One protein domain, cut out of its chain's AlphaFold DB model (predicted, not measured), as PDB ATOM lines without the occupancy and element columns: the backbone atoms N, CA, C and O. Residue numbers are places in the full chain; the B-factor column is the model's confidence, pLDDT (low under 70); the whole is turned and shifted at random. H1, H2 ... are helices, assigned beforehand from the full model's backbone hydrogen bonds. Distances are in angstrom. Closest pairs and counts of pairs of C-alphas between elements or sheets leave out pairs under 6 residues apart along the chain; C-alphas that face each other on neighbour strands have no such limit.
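What this domain is: This is residues 646 to 718 of the 1202 residues of the protein "DNA repair RAD51" of Babesia ovata (UniProt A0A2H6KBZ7). The longest helix, H4, lies beside a group of three helices, H1, H2 and H3, whose centres make a triangle and each of which touches the other two. H4 is on the side away from H1, nearest to H2 at its beginning and only loosely joined to the group, and the link from H3 loops round to reach it. The printed part has 73 residues, with four named helices in the order H1, H2, H3, H4 and no named strand; the class is all helix. The whole is compact, with a radius of gyration of the C-alphas of 11.5 A, and spans 32 by 26 by 18 A.

How they stand to each other: H4, residues 703 to 717, and H2, residues 665 to 677, only just touch, with 3 pairs of C-alphas within 8 A. They touch with residues 703 to 707 of H4 and 666 to 670 of H2 alone; the closest C-alphas, of Leu 666 and Val 703, are 6.4 A apart. The two run the same way at a shallow tilt of 31 degrees. H2 is the hub, the helix that touches most others: H4, H1 and H3. H1, residues 646 to 658, touches H2, opposite ways at a steep tilt of 49 degrees, the closest C-alphas being those of Lys 649 and Ser 675, 5.2 A apart. H3, residues 682 to 694, touches H2 with residues 685 to 689 alone; the closest C-alphas, of Leu 674 and Gly 685, are 5.8 A apart. H2 and H3 form a helical hairpin, running opposite ways at a shallow tilt of 33 degrees, only just short of steep. H1 and H3 touch, the same way at a steep tilt of 43 degrees, with the C-alphas of Leu 652 and Met 686 closest at 6.5 A. The helix packing is part aligned, part crossed: 2 of these 4 touching pairs are at a shallow tilt. H3 and H4 are close but not clearly touching, the closest C-alphas, of Phe 692 and Leu 710, being 7.6 A apart; H1 and H4 are apart. In H1, H2, H3 and H4 every O i to N i+4 pair is within hydrogen-bond range.

Where its parts are: H4 measures 21.0 A from C-alpha 703 to C-alpha 717, which is at (218.342, 215.405, 209.700). H2 measures 18.3 A and begins with C-alpha 665 at (231.097, 209.476, 190.846). H3 measures 18.1 A. H1 measures 18.6 A from C-alpha 646 at (216.039, 214.478, 184.942) to C-alpha 658.

The domain as a whole: The two C-alphas farthest apart, of Gly 680 and Ser 701, are 32.5 A apart. The printed part has no cut. The link from H2 to H3 is tight; those from H1 to H2 and from H3 to H4 are short. The mean pLDDT of the printed part is 83.3; residues 696 to 700 and 713 to 718 are under 70.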
ATOM      1  N   ALA A 646     214.941 214.201 185.871       94.94
ATOM      2  CA  ALA A 646     216.039 214.478 184.942       94.94
ATOM      3  C   ALA A 646     216.406 215.973 184.887       94.94
ATOM      4  O   ALA A 646     217.588 216.327 184.896       94.94
ATOM      5  N   LYS A 647     215.404 216.862 184.890       94.38
ATOM      6  CA  LYS A 647     215.627 218.311 184.902       94.38
ATOM      7  C   LYS A 647     216.188 218.779 186.246       94.38
ATOM      8  O   LYS A 647     217.144 219.546 186.255       94.38
ATOM      9  N   THR A 648     215.673 218.254 187.358       94.62
ATOM     10  CA  THR A 648     216.231 218.474 188.701       94.62
ATOM     11  C   THR A 648     217.696 218.044 188.763       94.62
ATOM     12  O   THR A 648     218.536 218.843 189.157       94.62
ATOM     13  N   LYS A 649     218.030 216.835 188.289       95.81
ATOM     14  CA  LYS A 649     219.407 216.314 188.224       95.81
ATOM     15  C   LYS A 649     220.331 217.266 187.453       95.81
ATOM     16  O   LYS A 649     221.388 217.639 187.947       95.81
ATOM     17  N   THR A 650     219.891 217.723 186.279       95.31
ATOM     18  CA  THR A 650     220.645 218.660 185.424       95.31
ATOM     19  C   THR A 650     220.897 219.999 186.124       95.31
ATOM     20  O   THR A 650     222.014 220.513 186.111       95.31
ATOM     21  N   LEU A 651     219.874 220.560 186.776       94.62
ATOM     22  CA  LEU A 651     219.985 221.826 187.504       94.62
ATOM     23  C   LEU A 651     220.885 221.705 188.736       94.62
ATOM     24  O   LEU A 651     221.673 222.609 189.001       94.62
ATOM     25  N   LEU A 652     220.812 220.582 189.451       95.19
ATOM     26  CA  LEU A 652     221.683 220.294 190.587       95.19
ATOM     27  C   LEU A 652     223.147 220.137 190.163       95.19
ATOM     28  O   LEU A 652     224.018 220.693 190.822       95.19
ATOM     29  N   PHE A 653     223.435 219.478 189.036       95.25
ATOM     30  CA  PHE A 653     224.798 219.439 188.491       95.25
ATOM     31  C   PHE A 653     225.310 220.813 188.068       95.25
ATOM     32  O   PHE A 653     226.465 221.146 188.328       95.25
ATOM     33  N   ARG A 654     224.456 221.634 187.447       94.25
ATOM     34  CA  ARG A 654     224.821 223.011 187.098       94.25
ATOM     35  C   ARG A 654     225.140 223.824 188.351       94.25
ATOM     36  O   ARG A 654     226.142 224.529 188.372       94.25
ATOM     37  N   PHE A 655     224.330 223.685 189.399       92.75
ATOM     38  CA  PHE A 655     224.583 224.327 190.685       92.75
ATOM     39  C   PHE A 655     225.894 223.840 191.321       92.75
ATOM     40  O   PHE A 655     226.710 224.654 191.742       92.75
ATOM     41  N   LEU A 656     226.159 222.532 191.298       92.06
ATOM     42  CA  LEU A 656     227.421 221.959 191.767       92.06
ATOM     43  C   LEU A 656     228.632 222.516 191.004       92.06
ATOM     44  O   LEU A 656     229.642 222.864 191.610       92.06
ATOM     45  N   SER A 657     228.498 222.665 189.684       91.69
ATOM     46  CA  SER A 657     229.537 223.242 188.826       91.69
ATOM     47  C   SER A 657     229.817 224.702 189.195       91.69
ATOM     48  O   SER A 657     230.970 225.117 189.229       91.69
ATOM     49  N   THR A 658     228.785 225.479 189.544       90.12
ATOM     50  CA  THR A 658     228.973 226.864 190.017       90.12
ATOM     51  C   THR A 658     229.592 226.976 191.404       90.12
ATOM     52  O   THR A 658     230.127 228.029 191.730       90.12
ATOM     53  N   LEU A 659     229.582 225.897 192.191       86.75
ATOM     54  CA  LEU A 659     230.345 225.794 193.438       86.75
ATOM     55  C   LEU A 659     231.811 225.381 193.195       86.75
ATOM     56  O   LEU A 659     232.520 225.090 194.153       86.75
ATOM     57  N   GLY A 660     232.259 225.305 191.935       89.31
ATOM     58  CA  GLY A 660     233.623 224.911 191.573       89.31
ATOM     59  C   GLY A 660     233.921 223.427 191.796       89.31
ATOM     60  O   GLY A 660     235.084 223.039 191.852       89.31
ATOM     61  N   ARG A 661     232.893 222.580 191.951       84.62
ATOM     62  CA  ARG A 661     233.082 221.162 192.275       84.62
ATOM     63  C   ARG A 661     233.005 220.278 191.033       84.62
ATOM     64  O   ARG A 661     232.014 220.357 190.304       84.62
ATOM     65  N   PRO A 662     233.994 219.393 190.808       86.88
ATOM     66  CA  PRO A 662     233.971 218.489 189.668       86.88
ATOM     67  C   PRO A 662     232.866 217.429 189.810       86.88
ATOM     68  O   PRO A 662     232.458 217.044 190.915       86.88
ATOM     69  N   CYS A 663     232.397 216.920 188.668       88.69
ATOM     70  CA  CYS A 663     231.518 215.755 188.589       88.69
ATOM     71  C   CYS A 663     232.287 214.481 188.977       88.69
ATOM     72  O   CYS A 663     232.782 213.759 188.117       88.69
ATOM     73  N   SER A 664     232.403 214.207 190.276       90.31
ATOM     74  CA  SER A 664     232.863 212.911 190.780       90.31
ATOM     75  C   SER A 664     231.728 211.881 190.772       90.31
ATOM     76  O   SER A 664     230.551 212.245 190.821       90.31
ATOM     77  N   VAL A 665     232.071 210.588 190.774       89.56
ATOM     78  CA  VAL A 665     231.097 209.476 190.846       89.56
ATOM     79  C   VAL A 665     230.176 209.623 192.061       89.56
ATOM     80  O   VAL A 665     228.964 209.455 191.955       89.56
ATOM     81  N   LEU A 666     230.733 210.016 193.209       85.94
ATOM     82  CA  LEU A 666     229.965 210.271 194.425       85.94
ATOM     83  C   LEU A 666     229.011 211.460 194.270       85.94
ATOM     84  O   LEU A 666     227.854 211.383 194.670       85.94
ATOM     85  N   ASN A 667     229.470 212.562 193.670       89.69
ATOM     86  CA  ASN A 667     228.617 213.722 193.424       89.69
ATOM     87  C   ASN A 667     227.484 213.387 192.450       89.69
ATOM     88  O   ASN A 667     226.372 213.877 192.622       89.69
ATOM     89  N   GLU A 668     227.731 212.528 191.463       93.50
ATOM     90  CA  GLU A 668     226.680 212.013 190.594       93.50
ATOM     91  C   GLU A 668     225.666 211.154 191.355       93.50
ATOM     92  O   GLU A 668     224.462 211.352 191.178       93.50
ATOM     93  N   GLN A 669     226.121 210.249 192.224       91.81
ATOM     94  CA  GLN A 669     225.233 209.444 193.064       91.81
ATOM     95  C   GLN A 669     224.410 210.320 194.016       91.81
ATOM     96  O   GLN A 669     223.198 210.133 194.125       91.81
ATOM     97  N   LEU A 670     225.036 211.318 194.645       90.19
ATOM     98  CA  LEU A 670     224.382 212.287 195.522       90.19
ATOM     99  C   LEU A 670     223.346 213.120 194.768       90.19
ATOM    100  O   LEU A 670     222.211 213.251 195.217       90.19
ATOM    101  N   VAL A 671     223.703 213.660 193.604       94.94
ATOM    102  CA  VAL A 671     222.781 214.428 192.763       94.94
ATOM    103  C   VAL A 671     221.647 213.537 192.245       94.94
ATOM    104  O   VAL A 671     220.500 213.984 192.201       94.94
ATOM    105  N   ASP A 672     221.910 212.270 191.913       93.44
ATOM    106  CA  ASP A 672     220.855 211.329 191.536       93.44
ATOM    107  C   ASP A 672     219.922 211.023 192.712       93.44
ATOM    108  O   ASP A 672     218.703 211.080 192.534       93.44
ATOM    109  N   TYR A 673     220.460 210.784 193.910       90.38
ATOM    110  CA  TYR A 673     219.682 210.581 195.130       90.38
ATOM    111  C   TYR A 673     218.827 211.807 195.459       90.38
ATOM    112  O   TYR A 673     217.604 211.698 195.557       90.38
ATOM    113  N   LEU A 674     219.440 212.993 195.534       90.44
ATOM    114  CA  LEU A 674     218.736 214.243 195.797       90.44
ATOM    115  C   LEU A 674     217.673 214.497 194.734       90.44
ATOM    116  O   LEU A 674     216.543 214.808 195.082       90.44
ATOM    117  N   SER A 675     217.957 214.273 193.450       93.62
ATOM    118  CA  SER A 675     216.947 214.456 192.401       93.62
ATOM    119  C   SER A 675     215.696 213.585 192.597       93.62
ATOM    120  O   SER A 675     214.610 214.006 192.192       93.62
ATOM    121  N   ARG A 676     215.825 212.411 193.241       88.88
ATOM    122  CA  ARG A 676     214.691 211.570 193.669       88.88
ATOM    123  C   ARG A 676     214.036 212.146 194.924       88.88
ATOM    124  O   ARG A 676     212.835 212.384 194.916       88.88
ATOM    125  N   ALA A 677     214.826 212.416 195.963       83.62
ATOM    126  CA  ALA A 677     214.343 212.851 197.275       83.62
ATOM    127  C   ALA A 677     213.649 214.225 197.252       83.62
ATOM    128  O   ALA A 677     212.717 214.465 198.014       83.62
ATOM    129  N   CYS A 678     214.071 215.129 196.366       85.38
ATOM    130  CA  CYS A 678     213.486 216.463 196.227       85.38
ATOM    131  C   CYS A 678     212.075 216.436 195.637       85.38
ATOM    132  O   CYS A 678     211.352 217.425 195.741       85.38
ATOM    133  N   CYS A 679     211.715 215.369 194.916       86.75
ATOM    134  CA  CYS A 679     210.470 215.257 194.157       86.75
ATOM    135  C   CYS A 679     210.178 216.440 193.208       86.75
ATOM    136  O   CYS A 679     209.029 216.610 192.828       86.75
ATOM    137  N   GLY A 680     211.171 217.262 192.831       87.06
ATOM    138  CA  GLY A 680     210.991 218.489 192.034       87.06
ATOM    139  C   GLY A 680     211.107 219.816 192.808       87.06
ATOM    140  O   GLY A 680     211.113 220.875 192.179       87.06
ATOM    141  N   ASP A 681     211.264 219.791 194.139       91.81
ATOM    142  CA  ASP A 681     211.610 220.972 194.945       91.81
ATOM    143  C   ASP A 681     213.109 221.297 194.797       91.81
ATOM    144  O   ASP A 681     213.979 220.711 195.448       91.81
ATOM    145  N   LEU A 682     213.425 222.248 193.912       92.81
ATOM    146  CA  LEU A 682     214.807 222.654 193.642       92.81
ATOM    147  C   LEU A 682     215.463 223.337 194.839       92.81
ATOM    148  O   LEU A 682     216.670 223.202 195.020       92.81
ATOM    149  N   ARG A 683     214.689 224.050 195.664       89.00
ATOM    150  CA  ARG A 683     215.212 224.718 196.858       89.00
ATOM    151  C   ARG A 683     215.710 223.671 197.849       89.00
ATOM    152  O   ARG A 683     216.838 223.782 198.317       89.00
ATOM    153  N   PHE A 684     214.917 222.628 198.104       87.81
ATOM    154  CA  PHE A 684     215.337 221.504 198.942       87.81
ATOM    155  C   PHE A 684     216.603 220.839 198.384       87.81
ATOM    156  O   PHE A 684     217.561 220.623 199.127       87.81
ATOM    157  N   GLY A 685     216.649 220.575 197.076       90.44
ATOM    158  CA  GLY A 685     217.808 219.943 196.444       90.44
ATOM    159  C   GLY A 685     219.081 220.764 196.516       90.44
ATOM    160  O   GLY A 685     220.123 220.223 196.863       90.44
ATOM    161  N   MET A 686     219.003 222.064 196.239       91.06
ATOM    162  CA  MET A 686     220.157 222.960 196.300       91.06
ATOM    163  C   MET A 686     220.650 223.144 197.737       91.06
ATOM    164  O   MET A 686     221.854 223.075 197.960       91.06
ATOM    165  N   CYS A 687     219.754 223.319 198.714       84.94
ATOM    166  CA  CYS A 687     220.138 223.445 200.123       84.94
ATOM    167  C   CYS A 687     220.828 222.176 200.641       84.94
ATOM    168  O   CYS A 687     221.875 222.267 201.279       84.94
ATOM    169  N   ASN A 688     220.280 220.995 200.333       84.62
ATOM    170  CA  ASN A 688     220.906 219.732 200.721       84.62
ATOM    171  C   ASN A 688     222.214 219.504 199.962       84.62
ATOM    172  O   ASN A 688     223.205 219.133 200.574       84.62
ATOM    173  N   LEU A 689     222.266 219.778 198.657       89.31
ATOM    174  CA  LEU A 689     223.501 219.631 197.891       89.31
ATOM    175  C   LEU A 689     224.598 220.562 198.412       89.31
ATOM    176  O   LEU A 689     225.729 220.120 198.566       89.31
ATOM    177  N   HIS A 690     224.264 221.810 198.747       85.44
ATOM    178  CA  HIS A 690     225.185 222.749 199.382       85.44
ATOM    179  C   HIS A 690     225.700 222.194 200.718       85.44
ATOM    180  O   HIS A 690     226.910 222.091 200.916       85.44
ATOM    181  N   PHE A 691     224.798 221.736 201.588       81.00
ATOM    182  CA  PHE A 691     225.151 221.131 202.872       81.00
ATOM    183  C   PHE A 691     226.054 219.896 202.718       81.00
ATOM    184  O   PHE A 691     227.132 219.839 203.295       81.00
ATOM    185  N   PHE A 692     225.680 218.927 201.886       78.31
ATOM    186  CA  PHE A 692     226.459 217.698 201.699       78.31
ATOM    187  C   PHE A 692     227.732 217.899 200.896       78.31
ATOM    188  O   PHE A 692     228.656 217.090 200.979       78.31
ATOM    189  N   SER A 693     227.798 218.973 200.117       73.31
ATOM    190  CA  SER A 693     229.061 219.415 199.563       73.31
ATOM    191  C   SER A 693     229.974 219.921 200.690       73.31
ATOM    192  O   SER A 693     231.149 219.579 200.710       73.31
ATOM    193  N   SER A 694     229.461 220.624 201.701       70.12
ATOM    194  CA  SER A 694     230.290 221.117 202.813       70.12
ATOM    195  C   SER A 694     230.826 220.043 203.776       70.12
ATOM    196  O   SER A 694     231.733 220.350 204.540       70.12
ATOM    197  N   VAL A 695     230.315 218.803 203.736       72.06
ATOM    198  CA  VAL A 695     230.801 217.698 204.584       72.06
ATOM    199  C   VAL A 695     232.123 217.152 204.049       72.06
ATOM    200  O   VAL A 695     232.235 216.812 202.870       72.06
ATOM    201  N   ASP A 696     233.095 217.066 204.949       58.22
ATOM    202  CA  ASP A 696     234.461 216.624 204.715       58.22
ATOM    203  C   ASP A 696     234.558 215.128 204.378       58.22
ATOM    204  O   ASP A 696     233.910 214.315 205.035       58.22
ATOM    205  N   ARG A 697     235.340 214.746 203.357       65.50
ATOM    206  CA  ARG A 697     235.303 213.379 202.774       65.50
ATOM    207  C   ARG A 697     236.635 212.628 202.805       65.50
ATOM    208  O   ARG A 697     236.805 211.638 202.113       65.50
ATOM    209  N   HIS A 698     237.605 213.081 203.590       58.69
ATOM    210  CA  HIS A 698     238.974 212.557 203.499       58.69
ATOM    211  C   HIS A 698     239.251 211.264 204.284       58.69
ATOM    212  O   HIS A 698     240.373 210.767 204.236       58.69
ATOM    213  N   SER A 699     238.270 210.697 204.996       57.88
ATOM    214  CA  SER A 699     238.509 209.587 205.932       57.88
ATOM    215  C   SER A 699     237.930 208.231 205.528       57.88
ATOM    216  O   SER A 699     238.138 207.260 206.252       57.88
ATOM    217  N   ALA A 700     237.189 208.123 204.427       58.25
ATOM    218  CA  ALA A 700     236.507 206.877 204.096       58.25
ATOM    219  C   ALA A 700     237.221 206.111 202.978       58.25
ATOM    220  O   ALA A 700     237.528 206.621 201.906       58.25
ATOM    221  N   SER A 701     237.467 204.830 203.239       70.94
ATOM    222  CA  SER A 701     238.183 203.919 202.343       70.94
ATOM    223  C   SER A 701     237.380 203.512 201.099       70.94
ATOM    224  O   SER A 701     237.909 202.827 200.224       70.94
ATOM    225  N   SER A 702     236.099 203.894 201.002       86.44
ATOM    226  CA  SER A 702     235.206 203.497 199.911       86.44
ATOM    227  C   SER A 702     234.079 204.510 199.678       86.44
ATOM    228  O   SER A 702     233.367 204.900 200.604       86.44
ATOM    229  N   VAL A 703     233.847 204.848 198.401       82.19
ATOM    230  CA  VAL A 703     232.743 205.712 197.928       82.19
ATOM    231  C   VAL A 703     231.378 205.217 198.412       82.19
ATOM    232  O   VAL A 703     230.492 206.017 198.701       82.19
ATOM    233  N   LYS A 704     231.200 203.894 198.519       82.94
ATOM    234  CA  LYS A 704     229.953 203.294 199.003       82.94
ATOM    235  C   LYS A 704     229.748 203.578 200.490       82.94
ATOM    236  O   LYS A 704     228.662 203.987 200.874       82.94
ATOM    237  N   SER A 705     230.805 203.437 201.294       82.50
ATOM    238  CA  SER A 705     230.752 203.740 202.726       82.50
ATOM    239  C   SER A 705     230.450 205.217 202.972       82.50
ATOM    240  O   SER A 705     229.634 205.526 203.830       82.50
ATOM    241  N   GLU A 706     231.054 206.127 202.198       81.12
ATOM    242  CA  GLU A 706     230.749 207.564 202.289       81.12
ATOM    243  C   GLU A 706     229.294 207.861 201.966       81.12
ATOM    244  O   GLU A 706     228.646 208.642 202.661       81.12
ATOM    245  N   MET A 707     228.782 207.240 200.903       82.25
ATOM    246  CA  MET A 707     227.401 207.419 200.495       82.25
ATOM    247  C   MET A 707     226.441 206.894 201.565       82.25
ATOM    248  O   MET A 707     225.470 207.574 201.872       82.25
ATOM    249  N   ASP A 708     226.732 205.745 202.177       80.12
ATOM    250  CA  ASP A 708     225.913 205.166 203.246       80.12
ATOM    251  C   ASP A 708     225.919 206.055 204.505       80.12
ATOM    252  O   ASP A 708     224.852 206.364 205.041       80.12
ATOM    253  N   THR A 709     227.081 206.571 204.926       78.81
ATOM    254  CA  THR A 709     227.185 207.536 206.040       78.81
ATOM    255  C   THR A 709     226.440 208.836 205.736       78.81
ATOM    256  O   THR A 709     225.726 209.379 206.581       78.81
ATOM    257  N   LEU A 710     226.558 209.337 204.507       76.25
ATOM    258  CA  LEU A 710     225.879 210.551 204.074       76.25
ATOM    259  C   LEU A 710     224.362 210.349 204.047       76.25
ATOM    260  O   LEU A 710     223.633 211.199 204.555       76.25
ATOM    261  N   LEU A 711     223.886 209.217 203.519       76.94
ATOM    262  CA  LEU A 711     222.477 208.818 203.539       76.94
ATOM    263  C   LEU A 711     221.949 208.686 204.969       76.94
ATOM    264  O   LEU A 711     220.844 209.146 205.246       76.94
ATOM    265  N   GLN A 712     222.742 208.139 205.887       75.19
ATOM    266  CA  GLN A 712     222.381 208.062 207.296       75.19
ATOM    267  C   GLN A 712     222.213 209.457 207.914       75.19
ATOM    268  O   GLN A 712     221.159 209.743 208.484       75.19
ATOM    269  N   HIS A 713     223.156 210.375 207.690       69.06
ATOM    270  CA  HIS A 713     223.012 211.769 208.123       69.06
ATOM    271  C   HIS A 713     221.828 212.491 207.461       69.06
ATOM    272  O   HIS A 713     221.181 213.337 208.084       69.06
ATOM    273  N   MET A 714     221.501 212.158 206.205       67.62
ATOM    274  CA  MET A 714     220.289 212.664 205.549       67.62
ATOM    275  C   MET A 714     219.029 212.199 206.280       67.62
ATOM    276  O   MET A 714     218.112 212.996 206.479       67.62
ATOM    277  N   CYS A 715     218.974 210.921 206.654       63.59
ATOM    278  CA  CYS A 715     217.847 210.324 207.361       63.59
ATOM    279  C   CYS A 715     217.686 210.898 208.774       63.59
ATOM    280  O   CYS A 715     216.561 211.179 209.175       63.59
ATOM    281  N   GLU A 716     218.790 211.134 209.486       62.19
ATOM    282  CA  GLU A 716     218.798 211.751 210.820       62.19
ATOM    283  C   GLU A 716     218.287 213.197 210.796       62.19
ATOM    284  O   GLU A 716     217.549 213.624 211.681       62.19
ATOM    285  N   ARG A 717     218.661 213.972 209.770       59.72
ATOM    286  CA  ARG A 717     218.342 215.405 209.700       59.72
ATOM    287  C   ARG A 717     216.968 215.694 209.100       59.72
ATOM    288  O   ARG A 717     216.388 216.754 209.341       59.72
ATOM    289  N   ASN A 718     216.456 214.795 208.269       58.00
ATOM    290  CA  ASN A 718     215.178 214.994 207.614       58.00
ATOM    291  C   ASN A 718     214.069 214.480 208.538       58.00
ATOM    292  O   ASN A 718     213.915 213.277 208.704       58.00
TER     293      ASN A 718